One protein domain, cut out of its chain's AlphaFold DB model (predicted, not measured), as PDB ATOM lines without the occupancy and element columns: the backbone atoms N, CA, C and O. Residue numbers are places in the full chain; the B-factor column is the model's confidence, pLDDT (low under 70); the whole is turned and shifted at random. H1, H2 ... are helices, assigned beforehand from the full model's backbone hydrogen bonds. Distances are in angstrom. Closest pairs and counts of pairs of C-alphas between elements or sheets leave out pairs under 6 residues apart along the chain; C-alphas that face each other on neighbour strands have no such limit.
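What this domain is: This is residues 688 to 763 of the 898 residues of the protein "Mrr_cat domain-containing protein" of Halobacillus mangrovi (UniProt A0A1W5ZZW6). One long helix, H3, makes the longest axis, and two shorter helices, H1 and H2, cross it at high angles over one side, H2 nearer its beginning and H1 farther along it. H1 and H2 run roughly side by side in opposite ways, and the last six residues of H3, 758 to 763, stick out beyond the body; the opening stretch, residues 688 to 698, has no named element and lies on the side of H1 away from H3. The printed part has 76 residues with three named helices, in the order H1, H2, H3, and no named strand; the class is all helix. It is compact, with a radius of gyration of the C-alphas of 12.2 A, and the C-alphas span 36 by 26 by 19 A.

How they stand to each other: H3, residues 739 to 763, touches both other helices. H2, residues 717 to 729, touches it with residues 720 to 724 alone, and H3 takes part with residues 742 to 747 alone; the closest C-alphas, those of Ala 721 and Asn 743, are 5.8 A apart. The lines of H2 and H3 are about perpendicular, but only just, at 71 degrees. H1, residues 699 to 707, touches H3 at residues 749 to 754 of H3 alone, with the C-alphas of Leu 703 and Leu 750 closest at 6.5 A. H1 and H3 run the same way at a steep tilt of 66 degrees. H1 and H2 are close but not clearly touching: their closest C-alphas, those of Leu 699 and Leu 727, are 7.8 A apart. These two run opposite ways at a shallow tilt of 32 degrees, only just short of steep. In H1, H2 and H3 every backbone O i to N i+4 pair is within hydrogen-bond range.

Where its parts are: H3 has 25 residues and measures 35.4 A from the C-alpha of Phe 739 at (165.563, 61.675, 177.660) to that of Glu 763 at (166.221, 90.400, 156.996). H2, Ile 717 to Asp 729, measures 18.3 A. H1, Leu 699 to Leu 707, measures 12.5 A and begins with C-alpha 699 at (156.725, 75.686, 175.027).

The domain as a whole: The two C-alphas farthest apart, those of Gln 737 and Glu 763, are 37.6 A from each other. The printed part has no cut. The links from H1 to H2 and from H2 to H3 are short, with 9 residues each. The mean pLDDT of the printed part is 81.6; residues 710 to 714, residue 737, residue 755 and residues 757 to 763 are under 70.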
ATOM      1  N   GLN A 688     166.374  82.592 187.058       86.69
ATOM      2  CA  GLN A 688     165.119  82.842 187.786       86.69
ATOM      3  C   GLN A 688     164.355  84.061 187.266       86.69
ATOM      4  O   GLN A 688     163.125  84.058 187.305       86.69
ATOM      5  N   GLU A 689     165.047  85.111 186.821       86.19
ATOM      6  CA  GLU A 689     164.415  86.374 186.420       86.19
ATOM      7  C   GLU A 689     163.675  86.250 185.088       86.19
ATOM      8  O   GLU A 689     162.572  86.785 184.933       86.19
ATOM      9  N   GLU A 690     164.261  85.507 184.155       88.25
ATOM     10  CA  GLU A 690     163.756  85.258 182.812       88.25
ATOM     11  C   GLU A 690     162.600  84.257 182.859       88.25
ATOM     12  O   GLU A 690     161.548  84.483 182.261       88.25
ATOM     13  N   PHE A 691     162.726  83.206 183.677       91.56
ATOM     14  CA  PHE A 691     161.698  82.175 183.827       91.56
ATOM     15  C   PHE A 691     160.728  82.412 184.991       91.56
ATOM     16  O   PHE A 691     159.917  81.541 185.290       91.56
ATOM     17  N   LYS A 692     160.703  83.581 185.643       88.50
ATOM     18  CA  LYS A 692     159.818  83.853 186.804       88.50
ATOM     19  C   LYS A 692     158.321  83.623 186.557       88.50
ATOM     20  O   LYS A 692     157.560  83.414 187.499       88.50
ATOM     21  N   HIS A 693     157.886  83.689 185.298       89.31
ATOM     22  CA  HIS A 693     156.498  83.481 184.878       89.31
ATOM     23  C   HIS A 693     156.316  82.210 184.044       89.31
ATOM     24  O   HIS A 693     155.329  82.108 183.313       89.31
ATOM     25  N   TYR A 694     157.228  81.237 184.174       90.94
ATOM     26  CA  TYR A 694     157.202  79.993 183.403       90.94
ATOM     27  C   TYR A 694     155.837  79.298 183.447       90.94
ATOM     28  O   TYR A 694     155.417  78.736 182.445       90.94
ATOM     29  N   GLU A 695     155.093  79.374 184.556       91.12
ATOM     30  CA  GLU A 695     153.752  78.787 184.679       91.12
ATOM     31  C   GLU A 695     152.816  79.212 183.533       91.12
ATOM     32  O   GLU A 695     152.099  78.369 182.996       91.12
ATOM     33  N   ASN A 696     152.909  80.468 183.081       91.44
ATOM     34  CA  ASN A 696     152.078  81.037 182.014       91.44
ATOM     35  C   ASN A 696     152.709  80.957 180.613       91.44
ATOM     36  O   ASN A 696     152.050  81.318 179.643       91.44
ATOM     37  N   MET A 697     153.966  80.520 180.500       92.81
ATOM     38  CA  MET A 697     154.672  80.390 179.222       92.81
ATOM     39  C   MET A 697     154.245  79.112 178.490       92.81
ATOM     40  O   MET A 697     154.118  78.048 179.105       92.81
ATOM     41  N   SER A 698     154.028  79.205 177.179       94.00
ATOM     42  CA  SER A 698     153.960  78.040 176.294       94.00
ATOM     43  C   SER A 698     155.357  77.441 176.066       94.00
ATOM     44  O   SER A 698     156.363  78.042 176.438       94.00
ATOM     45  N   LEU A 699     155.438  76.257 175.445       92.44
ATOM     46  CA  LEU A 699     156.725  75.686 175.027       92.44
ATOM     47  C   LEU A 699     157.488  76.653 174.112       92.44
ATOM     48  O   LEU A 699     158.685  76.845 174.291       92.44
ATOM     49  N   ASP A 700     156.783  77.298 173.179       91.44
ATOM     50  CA  ASP A 700     157.375  78.271 172.260       91.44
ATOM     51  C   ASP A 700     157.936  79.486 173.008       91.44
ATOM     52  O   ASP A 700     159.081  79.874 172.787       91.44
ATOM     53  N   ASP A 701     157.178  80.017 173.975       91.69
ATOM     54  CA  ASP A 701     157.635  81.119 174.828       91.69
ATOM     55  C   ASP A 701     158.881  80.723 175.625       91.69
ATOM     56  O   ASP A 701     159.810  81.520 175.751       91.69
ATOM     57  N   CYS A 702     158.936  79.491 176.143       93.31
ATOM     58  CA  CYS A 702     160.112  78.988 176.845       93.31
ATOM     59  C   CYS A 702     161.328  78.857 175.917       93.31
ATOM     60  O   CYS A 702     162.420  79.243 176.326       93.31
ATOM     61  N   LEU A 703     161.155  78.349 174.690       92.50
ATOM     62  CA  LEU A 703     162.228  78.240 173.693       92.50
ATOM     63  C   LEU A 703     162.770  79.623 173.314       92.50
ATOM     64  O   LEU A 703     163.977  79.840 173.347       92.50
ATOM     65  N   ASN A 704     161.886  80.580 173.026       87.94
ATOM     66  CA  ASN A 704     162.289  81.945 172.684       87.94
ATOM     67  C   ASN A 704     162.981  82.624 173.879       87.94
ATOM     68  O   ASN A 704     164.022  83.248 173.713       87.94
ATOM     69  N   THR A 705     162.457  82.442 175.099       88.31
ATOM     70  CA  THR A 705     163.091  82.959 176.325       88.31
ATOM     71  C   THR A 705     164.479  82.352 176.524       88.31
ATOM     72  O   THR A 705     165.415  83.076 176.856       88.31
ATOM     73  N   TYR A 706     164.646  81.051 176.265       86.81
ATOM     74  CA  TYR A 706     165.953  80.400 176.306       86.81
ATOM     75  C   TYR A 706     166.934  81.047 175.322       86.81
ATOM     76  O   TYR A 706     168.028  81.405 175.730       86.81
ATOM     77  N   LEU A 707     166.534  81.289 174.069       80.25
ATOM     78  CA  LEU A 707     167.384  81.947 173.061       80.25
ATOM     79  C   LEU A 707     167.796  83.378 173.441       80.25
ATOM     80  O   LEU A 707     168.827  83.857 172.978       80.25
ATOM     81  N   THR A 708     167.022  84.052 174.296       73.50
ATOM     82  CA  THR A 708     167.361  85.390 174.811       73.50
ATOM     83  C   THR A 708     168.272  85.375 176.037       73.50
ATOM     84  O   THR A 708     168.692  86.443 176.480       73.50
ATOM     85  N   LEU A 709     168.576  84.206 176.614       72.12
ATOM     86  CA  LEU A 709     169.497  84.130 177.742       72.12
ATOM     87  C   LEU A 709     170.889  84.529 177.279       72.12
ATOM     88  O   LEU A 709     171.436  83.943 176.345       72.12
ATOM     89  N   ASP A 710     171.529  85.425 178.024       47.44
ATOM     90  CA  ASP A 710     172.860  85.904 177.669       47.44
ATOM     91  C   ASP A 710     173.936  84.778 177.631       47.44
ATOM     92  O   ASP A 710     175.079  85.027 177.252       47.44
ATOM     93  N   PHE A 711     173.637  83.559 178.102       48.06
ATOM     94  CA  PHE A 711     174.528  82.383 178.087       48.06
ATOM     95  C   PHE A 711     173.900  81.144 177.423       48.06
ATOM     96  O   PHE A 711     174.397  80.027 177.620       48.06
ATOM     97  N   ALA A 712     172.809  81.301 176.667       55.75
ATOM     98  CA  ALA A 712     172.262  80.191 175.900       55.75
ATOM     99  C   ALA A 712     173.274  79.748 174.846       55.75
ATOM    100  O   ALA A 712     173.590  80.470 173.907       55.75
ATOM    101  N   ASN A 713     173.798  78.541 175.032       67.06
ATOM    102  CA  ASN A 713     174.686  77.908 174.079       67.06
ATOM    103  C   ASN A 713     173.985  76.662 173.552       67.06
ATOM    104  O   ASN A 713     174.007  75.615 174.198       67.06
ATOM    105  N   ILE A 714     173.371  76.801 172.380       68.88
ATOM    106  CA  ILE A 714     172.667  75.709 171.703       68.88
ATOM    107  C   ILE A 714     173.663  74.622 171.278       68.88
ATOM    108  O   ILE A 714     173.303  73.454 171.249       68.88
ATOM    109  N   GLU A 715     174.935  74.963 171.034       70.44
ATOM    110  CA  GLU A 715     175.992  73.987 170.737       70.44
ATOM    111  C   GLU A 715     176.440  73.199 171.983       70.44
ATOM    112  O   GLU A 715     177.048  72.133 171.864       70.44
ATOM    113  N   SER A 716     176.131  73.687 173.191       77.81
ATOM    114  CA  SER A 716     176.426  72.979 174.437       77.81
ATOM    115  C   SER A 716     175.341  71.953 174.741       77.81
ATOM    116  O   SER A 716     174.273  72.268 175.271       77.81
ATOM    117  N   ILE A 717     175.669  70.691 174.472       76.81
ATOM    118  CA  ILE A 717     174.795  69.538 174.717       76.81
ATOM    119  C   ILE A 717     174.303  69.503 176.180       76.81
ATOM    120  O   ILE A 717     173.129  69.242 176.427       76.81
ATOM    121  N   ASP A 718     175.163  69.840 177.148       82.12
ATOM    122  CA  ASP A 718     174.812  69.840 178.576       82.12
ATOM    123  C   ASP A 718     173.871  71.002 178.959       82.12
ATOM    124  O   ASP A 718     173.032  70.857 179.854       82.12
ATOM    125  N   HIS A 719     173.965  72.153 178.279       83.56
ATOM    126  CA  HIS A 719     173.069  73.291 178.528       83.56
ATOM    127  C   HIS A 719     171.672  73.024 177.967       83.56
ATOM    128  O   HIS A 719     170.679  73.324 178.633       83.56
ATOM    129  N   VAL A 720     171.594  72.440 176.767       89.12
ATOM    130  CA  VAL A 720     170.320  72.037 176.157       89.12
ATOM    131  C   VAL A 720     169.678  70.912 176.968       89.12
ATOM    132  O   VAL A 720     168.482  70.976 177.246       89.12
ATOM    133  N   ALA A 721     170.468  69.959 177.470       90.12
ATOM    134  CA  ALA A 721     169.980  68.910 178.364       90.12
ATOM    135  C   ALA A 721     169.433  69.478 179.678       90.12
ATOM    136  O   ALA A 721     168.328  69.131 180.090       90.12
ATOM    137  N   SER A 722     170.143  70.420 180.305       91.06
ATOM    138  CA  SER A 722     169.667  71.067 181.537       91.06
ATOM    139  C   SER A 722     168.338  71.799 181.335       91.06
ATOM    140  O   SER A 722     167.437  71.720 182.174       91.06
ATOM    141  N   PHE A 723     168.186  72.475 180.196       94.12
ATOM    142  CA  PHE A 723     166.939  73.132 179.825       94.12
ATOM    143  C   PHE A 723     165.824  72.133 179.495       94.12
ATOM    144  O   PHE A 723     164.683  72.329 179.906       94.12
ATOM    145  N   THR A 724     166.149  71.023 178.834       94.06
ATOM    146  CA  THR A 724     165.204  69.931 178.568       94.06
ATOM    147  C   THR A 724     164.662  69.346 179.876       94.06
ATOM    148  O   THR A 724     163.445  69.231 180.018       94.06
ATOM    149  N   CYS A 725     165.515  69.093 180.882       93.12
ATOM    150  CA  CYS A 725     165.067  68.689 182.224       93.12
ATOM    151  C   CYS A 725     164.107  69.714 182.843       93.12
ATOM    152  O   CYS A 725     163.099  69.334 183.435       93.12
ATOM    153  N   PHE A 726     164.390  71.014 182.702       94.88
ATOM    154  CA  PHE A 726     163.490  72.069 183.175       94.88
ATOM    155  C   PHE A 726     162.128  72.024 182.469       94.88
ATOM    156  O   PHE A 726     161.089  72.106 183.128       94.88
ATOM    157  N   LEU A 727     162.103  71.861 181.145       94.56
ATOM    158  CA  LEU A 727     160.856  71.775 180.388       94.56
ATOM    159  C   LEU A 727     160.020  70.552 180.786       94.56
ATOM    160  O   LEU A 727     158.801  70.683 180.915       94.56
ATOM    161  N   ILE A 728     160.655  69.399 181.006       91.94
ATOM    162  CA  ILE A 728     159.978  68.168 181.437       91.94
ATOM    163  C   ILE A 728     159.430  68.334 182.864       91.94
ATOM    164  O   ILE A 728     158.218  68.232 183.068       91.94
ATOM    165  N   ASP A 729     160.264  68.728 183.833       92.56
ATOM    166  CA  ASP A 729     159.858  68.907 185.238       92.56
ATOM    167  C   ASP A 729     158.743  69.961 185.396       92.56
ATOM    168  O   ASP A 729     157.837  69.822 186.225       92.56
ATOM    169  N   LYS A 730     158.753  71.025 184.575       92.62
ATOM    170  CA  LYS A 730     157.705  72.066 184.576       92.62
ATOM    171  C   LYS A 730     156.507  71.750 183.678       92.62
ATOM    172  O   LYS A 730     155.634  72.608 183.531       92.62
ATOM    173  N   ASN A 731     156.419  70.536 183.129       91.25
ATOM    174  CA  ASN A 731     155.349  70.079 182.235       91.25
ATOM    175  C   ASN A 731     155.137  71.000 181.015       91.25
ATOM    176  O   ASN A 731     154.007  71.231 180.580       91.25
ATOM    177  N   LYS A 732     156.221  71.576 180.488       92.38
ATOM    178  CA  LYS A 732     156.244  72.367 179.246       92.38
ATOM    179  C   LYS A 732     156.545  71.514 178.025       92.38
ATOM    180  O   LYS A 732     156.130  71.864 176.926       92.38
ATOM    181  N   PHE A 733     157.208  70.389 178.240       90.69
ATOM    182  CA  PHE A 733     157.463  69.361 177.250       90.69
ATOM    183  C   PHE A 733     157.124  67.998 177.863       90.69
ATOM    184  O   PHE A 733     157.236  67.822 179.074       90.69
ATOM    185  N   SER A 734     156.641  67.062 177.050       82.81
ATOM    186  CA  SER A 734     156.411  65.681 177.488       82.81
ATOM    187  C   SER A 734     157.587  64.839 177.033       82.81
ATOM    188  O   SER A 734     157.982  64.946 175.879       82.81
ATOM    189  N   GLU A 735     158.137  64.032 177.935       73.62
ATOM    190  CA  GLU A 735     159.208  63.098 177.596       73.62
ATOM    191  C   GLU A 735     158.767  62.158 176.457       73.62
ATOM    192  O   GLU A 735     157.636  61.661 176.445       73.62
ATOM    193  N   GLU A 736     159.663  61.959 175.490       74.06
ATOM    194  CA  GLU A 736     159.507  61.035 174.366       74.06
ATOM    195  C   GLU A 736     159.850  59.589 174.801       74.06
ATOM    196  O   GLU A 736     159.559  59.173 175.921       74.06
ATOM    197  N   GLN A 737     160.442  58.769 173.923       67.69
ATOM    198  CA  GLN A 737     160.839  57.391 174.260       67.69
ATOM    199  C   GLN A 737     162.011  57.326 175.254       67.69
ATOM    200  O   GLN A 737     162.127  56.341 175.987       67.69
ATOM    201  N   SER A 738     162.859  58.356 175.271       78.81
ATOM    202  CA  SER A 738     163.990  58.526 176.183       78.81
ATOM    203  C   SER A 738     164.273  60.013 176.430       78.81
ATOM    204  O   SER A 738     163.788  60.890 175.695       78.81
ATOM    205  N   PHE A 739     165.097  60.312 177.435       84.81
ATOM    206  CA  PHE A 739     165.563  61.675 177.660       84.81
ATOM    207  C   PHE A 739     166.422  62.168 176.488       84.81
ATOM    208  O   PHE A 739     166.285  63.314 176.064       84.81
ATOM    209  N   THR A 740     167.257  61.302 175.908       83.12
ATOM    210  CA  THR A 740     168.108  61.620 174.751       83.12
ATOM    211  C   THR A 740     167.272  62.016 173.537       83.12
ATOM    212  O   THR A 740     167.585  63.012 172.882       83.12
ATOM    213  N   ASP A 741     166.181  61.294 173.266       80.06
ATOM    214  CA  ASP A 741     165.258  61.633 172.177       80.06
ATOM    215  C   ASP A 741     164.581  62.983 172.436       80.06
ATOM    216  O   ASP A 741     164.534  63.844 171.558       80.06
ATOM    217  N   SER A 742     164.120  63.199 173.672       85.88
ATOM    218  CA  SER A 742     163.523  64.468 174.102       85.88
ATOM    219  C   SER A 742     164.500  65.632 173.911       85.88
ATOM    220  O   SER A 742     164.149  66.663 173.338       85.88
ATOM    221  N   ASN A 743     165.754  65.449 174.329       87.81
ATOM    222  CA  ASN A 743     166.811  66.441 174.191       87.81
ATOM    223  C   ASN A 743     167.144  66.723 172.721       87.81
ATOM    224  O   ASN A 743     167.339  67.879 172.358       87.81
ATOM    225  N   HIS A 744     167.162  65.700 171.860       86.00
ATOM    226  CA  HIS A 744     167.344  65.878 170.419       86.00
ATOM    227  C   HIS A 744     166.203  66.700 169.806       86.00
ATOM    228  O   HIS A 744     166.451  67.587 168.992       86.00
ATOM    229  N   VAL A 745     164.950  66.440 170.190       88.81
ATOM    230  CA  VAL A 745     163.800  67.223 169.708       88.81
ATOM    231  C   VAL A 745     163.921  68.685 170.137       88.81
ATOM    232  O   VAL A 745     163.759  69.578 169.307       88.81
ATOM    233  N   ILE A 746     164.244  68.955 171.406       91.56
ATOM    234  CA  ILE A 746     164.439  70.327 171.895       91.56
ATOM    235  C   ILE A 746     165.624  71.007 171.200       91.56
ATOM    236  O   ILE A 746     165.506  72.168 170.811       91.56
ATOM    237  N   TYR A 747     166.730  70.290 170.992       89.31
ATOM    238  CA  TYR A 747     167.887  70.781 170.245       89.31
ATOM    239  C   TYR A 747     167.503  71.205 168.823       89.31
ATOM    240  O   TYR A 747     167.793  72.328 168.423       89.31
ATOM    241  N   GLU A 748     166.791  70.350 168.085       88.12
ATOM    242  CA  GLU A 748     166.300  70.645 166.733       88.12
ATOM    243  C   GLU A 748     165.362  71.858 166.718       88.12
ATOM    244  O   GLU A 748     165.480  72.732 165.858       88.12
ATOM    245  N   LEU A 749     164.439  71.959 167.679       90.56
ATOM    246  CA  LEU A 749     163.536  73.108 167.783       90.56
ATOM    247  C   LEU A 749     164.299  74.411 168.056       90.56
ATOM    248  O   LEU A 749     164.007  75.427 167.424       90.56
ATOM    249  N   LEU A 750     165.283  74.385 168.961       87.00
ATOM    250  CA  LEU A 750     166.146  75.532 169.249       87.00
ATOM    251  C   LEU A 750     167.007  75.907 168.042       87.00
ATOM    252  O   LEU A 750     167.108  77.087 167.726       87.00
ATOM    253  N   HIS A 751     167.588  74.928 167.349       82.94
ATOM    254  CA  HIS A 751     168.446  75.162 166.191       82.94
ATOM    255  C   HIS A 751     167.663  75.752 165.010       82.94
ATOM    256  O   HIS A 751     168.089  76.737 164.410       82.94
ATOM    257  N   ASN A 752     166.473  75.217 164.721       84.19
ATOM    258  CA  ASN A 752     165.596  75.758 163.682       84.19
ATOM    259  C   ASN A 752     165.158  77.194 164.000       84.19
ATOM    260  O   ASN A 752     165.234  78.063 163.133       84.19
ATOM    261  N   LYS A 753     164.768  77.466 165.252       81.19
ATOM    262  CA  LYS A 753     164.411  78.819 165.702       81.19
ATOM    263  C   LYS A 753     165.592  79.780 165.705       81.19
ATOM    264  O   LYS A 753     165.403  80.947 165.397       81.19
ATOM    265  N   TYR A 754     166.790  79.315 166.041       73.12
ATOM    266  CA  TYR A 754     168.004  80.124 165.988       73.12
ATOM    267  C   TYR A 754     168.334  80.536 164.553       73.12
ATOM    268  O   TYR A 754     168.601  81.705 164.304       73.12
ATOM    269  N   ASN A 755     168.221  79.612 163.595       69.62
ATOM    270  CA  ASN A 755     168.403  79.930 162.180       69.62
ATOM    271  C   ASN A 755     167.338  80.917 161.678       69.62
ATOM    272  O   ASN A 755     167.667  81.844 160.947       69.62
ATOM    273  N   GLU A 756     166.077  80.756 162.087       72.75
ATOM    274  CA  GLU A 756     165.007  81.713 161.772       72.75
ATOM    275  C   GLU A 756     165.262  83.084 162.421       72.75
ATOM    276  O   GLU A 756     165.091  84.107 161.772       72.75
ATOM    277  N   TYR A 757     165.729  83.117 163.669       64.94
ATOM    278  CA  TYR A 757     166.122  84.337 164.374       64.94
ATOM    279  C   TYR A 757     167.290  85.053 163.678       64.94
ATOM    280  O   TYR A 757     167.213  86.257 163.457       64.94
ATOM    281  N   GLU A 758     168.330  84.329 163.259       58.59
ATOM    282  CA  GLU A 758     169.455  84.872 162.485       58.59
ATOM    283  C   GLU A 758     169.009  85.382 161.111       58.59
ATOM    284  O   GLU A 758     169.420  86.464 160.694       58.59
ATOM    285  N   LEU A 759     168.134  84.648 160.417       57.78
ATOM    286  CA  LEU A 759     167.569  85.076 159.138       57.78
ATOM    287  C   LEU A 759     166.675  86.303 159.291       57.78
ATOM    288  O   LEU A 759     166.761  87.192 158.456       57.78
ATOM    289  N   ASN A 760     165.875  86.386 160.355       62.00
ATOM    290  CA  ASN A 760     165.041  87.548 160.654       62.00
ATOM    291  C   ASN A 760     165.894  88.754 161.055       62.00
ATOM    292  O   ASN A 760     165.621  89.854 160.599       62.00
ATOM    293  N   ASN A 761     166.962  88.566 161.837       53.84
ATOM    294  CA  ASN A 761     167.930  89.626 162.131       53.84
ATOM    295  C   ASN A 761     168.641  90.094 160.855       53.84
ATOM    296  O   ASN A 761     168.892  91.285 160.679       53.84
ATOM    297  N   TYR A 762     168.970  89.164 159.956       50.72
ATOM    298  CA  TYR A 762     169.569  89.470 158.663       50.72
ATOM    299  C   TYR A 762     168.569  90.157 157.725       50.72
ATOM    300  O   TYR A 762     168.934  91.093 157.025       50.72
ATOM    301  N   GLU A 763     167.301  89.756 157.738       57.41
ATOM    302  CA  GLU A 763     166.221  90.400 156.996       57.41
ATOM    303  C   GLU A 763     165.930  91.795 157.555       57.41
ATOM    304  O   GLU A 763     165.872  92.735 156.777       57.41
TER     305      GLU A 763